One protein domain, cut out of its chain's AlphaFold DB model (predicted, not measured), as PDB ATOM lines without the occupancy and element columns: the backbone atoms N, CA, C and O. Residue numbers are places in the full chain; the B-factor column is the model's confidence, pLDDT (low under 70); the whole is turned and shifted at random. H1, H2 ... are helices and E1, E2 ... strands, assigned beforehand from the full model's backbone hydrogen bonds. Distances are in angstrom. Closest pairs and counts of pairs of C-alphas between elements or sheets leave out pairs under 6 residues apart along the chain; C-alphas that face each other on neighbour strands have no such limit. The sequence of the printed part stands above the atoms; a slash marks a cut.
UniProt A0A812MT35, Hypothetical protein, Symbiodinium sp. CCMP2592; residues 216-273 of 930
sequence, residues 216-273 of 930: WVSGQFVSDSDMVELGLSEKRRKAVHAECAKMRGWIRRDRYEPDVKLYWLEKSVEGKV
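Overview. This is residues 216 to 273 of the 930 residues of the protein "Hypothetical protein" of Symbiodinium sp. CCMP2592 (UniProt A0A812MT35). A long antiparallel ribbon of E1 and E3 makes the length of this small domain, with short E2 beside one end of E3 and two helices over the same face near that end. H2 crosses over E3, and the opposite face has no named helix. The printed part has 58 residues in the order E1, H1, H2, E2, E3; the sheet is E1 - E3 - E2, antiparallel throughout, and the class is mixed, helices and strands. It is only just compact, close to loose, with a radius of gyration of the C-alphas of 12.1 A and spans of 42 by 24 by 20 A.

Arrangement. Start at E1, residues 216 to 222, an edge strand antiparallel to inner strand E3, residues 261 to 273, at 166 degrees; look for N 220 and O 265, 2.9 A apart, within hydrogen-bond range. H1, residues 224 to 229, is on the sheet over E1, with E3 only just missed: 4 of its C-alphas fall on E1 and 2 on E3. H2, residues 234 to 246, lies on the same face, over E3 and across the strands at 89 degrees on the local plane, at a height over the sheet of 9.3 A; its closest C-alphas to E3 are Cys 244 and Tyr 263, 6.3 A apart. H1 and H2 are close but not clearly touching, the closest C-alphas being Met 227 and Arg 237, 6.9 A apart. E2, residues 251 to 253, forms a hairpin with E3; find N 262 and O 252 at 2.8 A. Every O i to N i+4 pair is within hydrogen-bond range in H1, and 8 of 9 in H2.

Along the chain. Find C-alpha 216 at (97.623, 130.207, 153.476), where E1 begins its 19.4 A. H1 is 9.0 A long; H2 runs 19.0 A from C-alpha 234 at (77.548, 127.015, 170.321). E2 is 7.2 A long, and E3 runs 35.8 A to C-alpha 273 at (102.870, 140.331, 152.695).

Size, cuts and confidence. The C-alphas farthest apart are those of Asp 259 and Val 273, 42.1 A. The printed part has no cut and no long link. Look for pLDDT under 70 at residue 216 and residues 272 to 273.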
ATOM      1  N   TRP A 216      97.665 131.664 153.432       69.38
ATOM      2  CA  TRP A 216      97.623 130.207 153.476       69.38
ATOM      3  C   TRP A 216      96.655 129.770 154.572       69.38
ATOM      4  O   TRP A 216      96.938 129.934 155.756       69.38
ATOM      5  N   VAL A 217      95.502 129.228 154.179       81.69
ATOM      6  CA  VAL A 217      94.486 128.716 155.107       81.69
ATOM      7  C   VAL A 217      94.676 127.210 155.275       81.69
ATOM      8  O   VAL A 217      94.584 126.459 154.303       81.69
ATOM      9  N   SER A 218      94.923 126.758 156.504       82.38
ATOM     10  CA  SER A 218      94.889 125.338 156.866       82.38
ATOM     11  C   SER A 218      93.591 125.015 157.605       82.38
ATOM     12  O   SER A 218      93.082 125.825 158.379       82.38
ATOM     13  N   GLY A 219      93.043 123.821 157.389       92.38
ATOM     14  CA  GLY A 219      91.804 123.381 158.025       92.38
ATOM     15  C   GLY A 219      91.656 121.866 158.013       92.38
ATOM     16  O   GLY A 219      92.458 121.149 157.409       92.38
ATOM     17  N   GLN A 220      90.637 121.374 158.710       96.06
ATOM     18  CA  GLN A 220      90.250 119.966 158.702       96.06
ATOM     19  C   GLN A 220      88.726 119.833 158.650       96.06
ATOM     20  O   GLN A 220      87.999 120.767 158.971       96.06
ATOM     21  N   PHE A 221      88.240 118.648 158.296       97.25
ATOM     22  CA  PHE A 221      86.828 118.309 158.457       97.25
ATOM     23  C   PHE A 221      86.572 117.793 159.881       97.25
ATOM     24  O   PHE A 221      87.345 116.964 160.354       97.25
ATOM     25  N   VAL A 222      85.514 118.283 160.533       96.88
ATOM     26  CA  VAL A 222      85.122 117.976 161.925       96.88
ATOM     27  C   VAL A 222      83.633 117.658 162.043       96.88
ATOM     28  O   VAL A 222      82.812 118.279 161.369       96.88
ATOM     29  N   SER A 223      83.285 116.718 162.914       97.62
ATOM     30  CA  SER A 223      81.914 116.433 163.343       97.62
ATOM     31  C   SER A 223      81.408 117.442 164.390       97.62
ATOM     32  O   SER A 223      82.172 118.238 164.946       97.62
ATOM     33  N   ASP A 224      80.110 117.403 164.691       97.25
ATOM     34  CA  ASP A 224      79.497 118.241 165.731       97.25
ATOM     35  C   ASP A 224      80.043 117.929 167.135       97.25
ATOM     36  O   ASP A 224      80.155 118.846 167.956       97.25
ATOM     37  N   SER A 225      80.418 116.669 167.389       96.38
ATOM     38  CA  SER A 225      81.113 116.205 168.597       96.38
ATOM     39  C   SER A 225      82.563 116.683 168.639       96.38
ATOM     40  O   SER A 225      82.954 117.286 169.637       96.38
ATOM     41  N   ASP A 226      83.326 116.552 167.547       96.62
ATOM     42  CA  ASP A 226      84.708 117.061 167.480       96.62
ATOM     43  C   ASP A 226      84.739 118.570 167.766       96.62
ATOM     44  O   ASP A 226      85.653 119.079 168.408       96.62
ATOM     45  N   MET A 227      83.726 119.317 167.310       96.62
ATOM     46  CA  MET A 227      83.618 120.746 167.599       96.62
ATOM     47  C   MET A 227      83.278 121.053 169.068       96.62
ATOM     48  O   MET A 227      83.611 122.143 169.532       96.62
ATOM     49  N   VAL A 228      82.653 120.137 169.816       95.94
ATOM     50  CA  VAL A 228      82.513 120.256 171.282       95.94
ATOM     51  C   VAL A 228      83.846 119.962 171.969       95.94
ATOM     52  O   VAL A 228      84.260 120.744 172.822       95.94
ATOM     53  N   GLU A 229      84.547 118.900 171.568       95.50
ATOM     54  CA  GLU A 229      85.852 118.518 172.137       95.50
ATOM     55  C   GLU A 229      86.942 119.570 171.873       95.50
ATOM     56  O   GLU A 229      87.746 119.876 172.751       95.50
ATOM     57  N   LEU A 230      86.913 120.215 170.703       94.19
ATOM     58  CA  LEU A 230      87.744 121.377 170.365       94.19
ATOM     59  C   LEU A 230      87.307 122.679 171.076       94.19
ATOM     60  O   LEU A 230      87.879 123.740 170.820       94.19
ATOM     61  N   GLY A 231      86.293 122.632 171.945       95.44
ATOM     62  CA  GLY A 231      85.853 123.759 172.770       95.44
ATOM     63  C   GLY A 231      85.109 124.870 172.018       95.44
ATOM     64  O   GLY A 231      85.052 126.004 172.505       95.44
ATOM     65  N   LEU A 232      84.539 124.609 170.832       94.69
ATOM     66  CA  LEU A 232      83.807 125.642 170.097       94.69
ATOM     67  C   LEU A 232      82.464 125.937 170.777       94.69
ATOM     68  O   LEU A 232      81.536 125.121 170.788       94.69
ATOM     69  N   SER A 233      82.329 127.178 171.257       96.38
ATOM     70  CA  SER A 233      81.050 127.717 171.726       96.38
ATOM     71  C   SER A 233      79.939 127.510 170.691       96.38
ATOM     72  O   SER A 233      80.164 127.565 169.479       96.38
ATOM     73  N   GLU A 234      78.713 127.303 171.167       94.25
ATOM     74  CA  GLU A 234      77.548 127.015 170.321       94.25
ATOM     75  C   GLU A 234      77.336 128.072 169.220       94.25
ATOM     76  O   GLU A 234      77.053 127.733 168.071       94.25
ATOM     77  N   LYS A 235      77.581 129.352 169.535       96.56
ATOM     78  CA  LYS A 235      77.546 130.462 168.569       96.56
ATOM     79  C   LYS A 235      78.576 130.291 167.443       96.56
ATOM     80  O   LYS A 235      78.263 130.596 166.294       96.56
ATOM     81  N   ARG A 236      79.781 129.786 167.741       94.25
ATOM     82  CA  ARG A 236      80.817 129.523 166.727       94.25
ATOM     83  C   ARG A 236      80.507 128.268 165.909       94.25
ATOM     84  O   ARG A 236      80.701 128.308 164.702       94.25
ATOM     85  N   ARG A 237      79.953 127.209 166.515       97.00
ATOM     86  CA  ARG A 237      79.481 126.016 165.777       97.00
ATOM     87  C   ARG A 237      78.371 126.378 164.784       97.00
ATOM     88  O   ARG A 237      78.503 126.111 163.595       97.00
ATOM     89  N   LYS A 238      77.355 127.131 165.228       97.06
ATOM     90  CA  LYS A 238      76.295 127.688 164.360       97.06
ATOM     91  C   LYS A 238      76.846 128.525 163.195       97.06
ATOM     92  O   LYS A 238      76.349 128.391 162.080       97.06
ATOM     93  N   ALA A 239      77.895 129.322 163.418       95.38
ATOM     94  CA  ALA A 239      78.570 130.060 162.347       95.38
ATOM     95  C   ALA A 239      79.303 129.138 161.348       95.38
ATOM     96  O   ALA A 239      79.162 129.328 160.144       95.38
ATOM     97  N   VAL A 240      80.022 128.111 161.821       95.88
ATOM     98  CA  VAL A 240      80.698 127.121 160.955       95.88
ATOM     99  C   VAL A 240      79.686 126.391 160.066       95.88
ATOM    100  O   VAL A 240      79.893 126.307 158.858       95.88
ATOM    101  N   HIS A 241      78.547 125.944 160.607       96.56
ATOM    102  CA  HIS A 241      77.496 125.323 159.791       96.56
ATOM    103  C   HIS A 241      76.945 126.275 158.719       96.56
ATOM    104  O   HIS A 241      76.755 125.855 157.577       96.56
ATOM    105  N   ALA A 242      76.707 127.545 159.068       96.31
ATOM    106  CA  ALA A 242      76.200 128.550 158.136       96.31
ATOM    107  C   ALA A 242      77.196 128.865 157.005       96.31
ATOM    108  O   ALA A 242      76.776 129.056 155.866       96.31
ATOM    109  N   GLU A 243      78.503 128.874 157.285       95.69
ATOM    110  CA  GLU A 243      79.527 129.126 156.265       95.69
ATOM    111  C   GLU A 243      79.755 127.903 155.365       95.69
ATOM    112  O   GLU A 243      79.737 128.014 154.138       95.69
ATOM    113  N   CYS A 244      79.856 126.704 155.949       95.00
ATOM    114  CA  CYS A 244      79.965 125.462 155.182       95.00
ATOM    115  C   CYS A 244      78.731 125.193 154.301       95.00
ATOM    116  O   CYS A 244      78.860 124.528 153.276       95.00
ATOM    117  N   ALA A 245      77.550 125.709 154.664       94.81
ATOM    118  CA  ALA A 245      76.341 125.606 153.844       94.81
ATOM    119  C   ALA A 245      76.384 126.473 152.570       94.81
ATOM    120  O   ALA A 245      75.737 126.118 151.584       94.81
ATOM    121  N   LYS A 246      77.158 127.569 152.556       93.19
ATOM    122  CA  LYS A 246      77.380 128.401 151.357       93.19
ATOM    123  C   LYS A 246      78.378 127.756 150.390       93.19
ATOM    124  O   LYS A 246      78.244 127.875 149.175       93.19
ATOM    125  N   MET A 247      79.398 127.086 150.930       88.75
ATOM    126  CA  MET A 247      80.571 126.639 150.175       88.75
ATOM    127  C   MET A 247      80.440 125.187 149.695       88.75
ATOM    128  O   MET A 247      80.510 124.229 150.468       88.75
ATOM    129  N   ARG A 248      80.289 124.997 148.376       85.06
ATOM    130  CA  ARG A 248      80.113 123.669 147.765       85.06
ATOM    131  C   ARG A 248      81.303 122.747 148.073       85.06
ATOM    132  O   ARG A 248      82.408 122.956 147.585       85.06
ATOM    133  N   GLY A 249      81.044 121.684 148.837       90.56
ATOM    134  CA  GLY A 249      82.042 120.682 149.241       90.56
ATOM    135  C   GLY A 249      82.626 120.871 150.647       90.56
ATOM    136  O   GLY A 249      83.396 120.020 151.085       90.56
ATOM    137  N   TRP A 250      82.246 121.927 151.376       95.94
ATOM    138  CA  TRP A 250      82.657 122.148 152.774       95.94
ATOM    139  C   TRP A 250      81.813 121.365 153.796       95.94
ATOM    140  O   TRP A 250      82.140 121.354 154.981       95.94
ATOM    141  N   ILE A 251      80.769 120.666 153.339       96.69
ATOM    142  CA  ILE A 251      80.042 119.642 154.098       96.69
ATOM    143  C   ILE A 251      80.200 118.308 153.365       96.69
ATOM    144  O   ILE A 251      79.987 118.230 152.153       96.69
ATOM    145  N   ARG A 252      80.535 117.248 154.103       96.25
ATOM    146  CA  ARG A 252      80.564 115.858 153.615       96.25
ATOM    147  C   ARG A 252      79.992 114.908 154.669       96.25
ATOM    148  O   ARG A 252      79.882 115.288 155.829       96.25
ATOM    149  N   ARG A 253      79.633 113.682 154.288       95.88
ATOM    150  CA  ARG A 253      79.394 112.592 155.255       95.88
ATOM    151  C   ARG A 253      80.734 111.985 155.675       95.88
ATOM    152  O   ARG A 253      81.699 112.083 154.908       95.88
ATOM    153  N   ASP A 254      80.801 111.371 156.852       94.94
ATOM    154  CA  ASP A 254      81.942 110.514 157.175       94.94
ATOM    155  C   ASP A 254      81.961 109.243 156.291       94.94
ATOM    156  O   ASP A 254      80.978 108.891 155.632       94.94
ATOM    157  N   ARG A 255      83.126 108.592 156.199       92.56
ATOM    158  CA  ARG A 255      83.341 107.372 155.409       92.56
ATOM    159  C   ARG A 255      82.866 106.099 156.115       92.56
ATOM    160  O   ARG A 255      82.522 105.140 155.427       92.56
ATOM    161  N   TYR A 256      82.919 106.073 157.441       91.44
ATOM    162  CA  TYR A 256      82.649 104.910 158.282       91.44
ATOM    163  C   TYR A 256      81.314 105.043 159.018       91.44
ATOM    164  O   TYR A 256      80.645 104.035 159.228       91.44
ATOM    165  N   GLU A 257      80.887 106.276 159.310       93.50
ATOM    166  CA  GLU A 257      79.591 106.590 159.923       93.50
ATOM    167  C   GLU A 257      78.729 107.438 158.960       93.50
ATOM    168  O   GLU A 257      78.799 108.669 158.977       93.50
ATOM    169  N   PRO A 258      77.912 106.815 158.081       91.44
ATOM    170  CA  PRO A 258      77.257 107.513 156.969       91.44
ATOM    171  C   PRO A 258      76.290 108.630 157.372       91.44
ATOM    172  O   PRO A 258      75.993 109.498 156.547       91.44
ATOM    173  N   ASP A 259      75.781 108.610 158.603       95.25
ATOM    174  CA  ASP A 259      74.834 109.597 159.127       95.25
ATOM    175  C   ASP A 259      75.522 110.799 159.794       95.25
ATOM    176  O   ASP A 259      74.916 111.869 159.914       95.25
ATOM    177  N   VAL A 260      76.811 110.677 160.134       96.56
ATOM    178  CA  VAL A 260      77.621 111.780 160.658       96.56
ATOM    179  C   VAL A 260      77.999 112.731 159.524       96.56
ATOM    180  O   VAL A 260      78.533 112.337 158.482       96.56
ATOM    181  N   LYS A 261      77.734 114.023 159.735       97.12
ATOM    182  CA  LYS A 261      78.184 115.107 158.857       97.12
ATOM    183  C   LYS A 261      79.484 115.689 159.393       97.12
ATOM    184  O   LYS A 261      79.614 115.939 160.587       97.12
ATOM    185  N   LEU A 262      80.415 115.941 158.482       97.31
ATOM    186  CA  LEU A 262      81.667 116.624 158.744       97.31
ATOM    187  C   LEU A 262      81.676 117.981 158.032       97.31
ATOM    188  O   LEU A 262      81.397 118.065 156.831       97.31
ATOM    189  N   TYR A 263      82.055 119.015 158.771       97.88
ATOM    190  CA  TYR A 263      82.098 120.418 158.370       97.88
ATOM    191  C   TYR A 263      83.554 120.886 158.270       97.88
ATOM    192  O   TYR A 263      84.391 120.467 159.068       97.88
ATOM    193  N   TRP A 264      83.883 121.735 157.298       96.94
ATOM    194  CA  TRP A 264      85.223 122.318 157.184       96.94
ATOM    195  C   TRP A 264      85.465 123.373 158.272       96.94
ATOM    196  O   TRP A 264      84.775 124.388 158.332       96.94
ATOM    197  N   LEU A 265      86.475 123.146 159.113       96.19
ATOM    198  CA  LEU A 265      86.927 124.069 160.148       96.19
ATOM    199  C   LEU A 265      88.379 124.481 159.889       96.19
ATOM    200  O   LEU A 265      89.300 123.662 159.929       96.19
ATOM    201  N   GLU A 266      88.576 125.776 159.665       92.00
ATOM    202  CA  GLU A 266      89.893 126.398 159.538       92.00
ATOM    203  C   GLU A 266      90.628 126.393 160.891       92.00
ATOM    204  O   GLU A 266      90.064 126.765 161.924       92.00
ATOM    205  N   LYS A 267      91.892 125.956 160.884       88.50
ATOM    206  CA  LYS A 267      92.777 125.881 162.058       88.50
ATOM    207  C   LYS A 267      93.753 127.047 162.143       88.50
ATOM    208  O   LYS A 267      93.961 127.579 163.228       88.50
ATOM    209  N   SER A 268      94.379 127.413 161.026       81.56
ATOM    210  CA  SER A 268      95.342 128.516 160.964       81.56
ATOM    211  C   SER A 268      95.231 129.273 159.647       81.56
ATOM    212  O   SER A 268      94.886 128.701 158.612       81.56
ATOM    213  N   VAL A 269      95.544 130.566 159.700       78.94
ATOM    214  CA  VAL A 269      95.644 131.443 158.534       78.94
ATOM    215  C   VAL A 269      96.994 132.147 158.607       78.94
ATOM    216  O   VAL A 269      97.213 132.997 159.468       78.94
ATOM    217  N   GLU A 270      97.918 131.769 157.728       72.88
ATOM    218  CA  GLU A 270      99.289 132.280 157.701       72.88
ATOM    219  C   GLU A 270      99.474 133.238 156.518       72.88
ATOM    220  O   GLU A 270      99.414 132.845 155.353       72.88
ATOM    221  N   GLY A 271      99.669 134.525 156.813       70.19
ATOM    222  CA  GLY A 271      99.805 135.582 155.809       70.19
ATOM    223  C   GLY A 271     101.254 135.985 155.541       70.19
ATOM    224  O   GLY A 271     102.017 136.246 156.471       70.19
ATOM    225  N   LYS A 272     101.621 136.131 154.264       61.53
ATOM    226  CA  LYS A 272     102.914 136.670 153.825       61.53
ATOM    227  C   LYS A 272     102.717 137.874 152.903       61.53
ATOM    228  O   LYS A 272     102.432 137.741 151.714       61.53
ATOM    229  N   VAL A 273     102.923 139.070 153.454       56.31
ATOM    230  CA  VAL A 273     102.870 140.331 152.695       56.31
ATOM    231  C   VAL A 273     104.135 140.477 151.845       56.31
ATOM    232  O   VAL A 273     105.238 140.645 152.368       56.31
TER     233      VAL A 273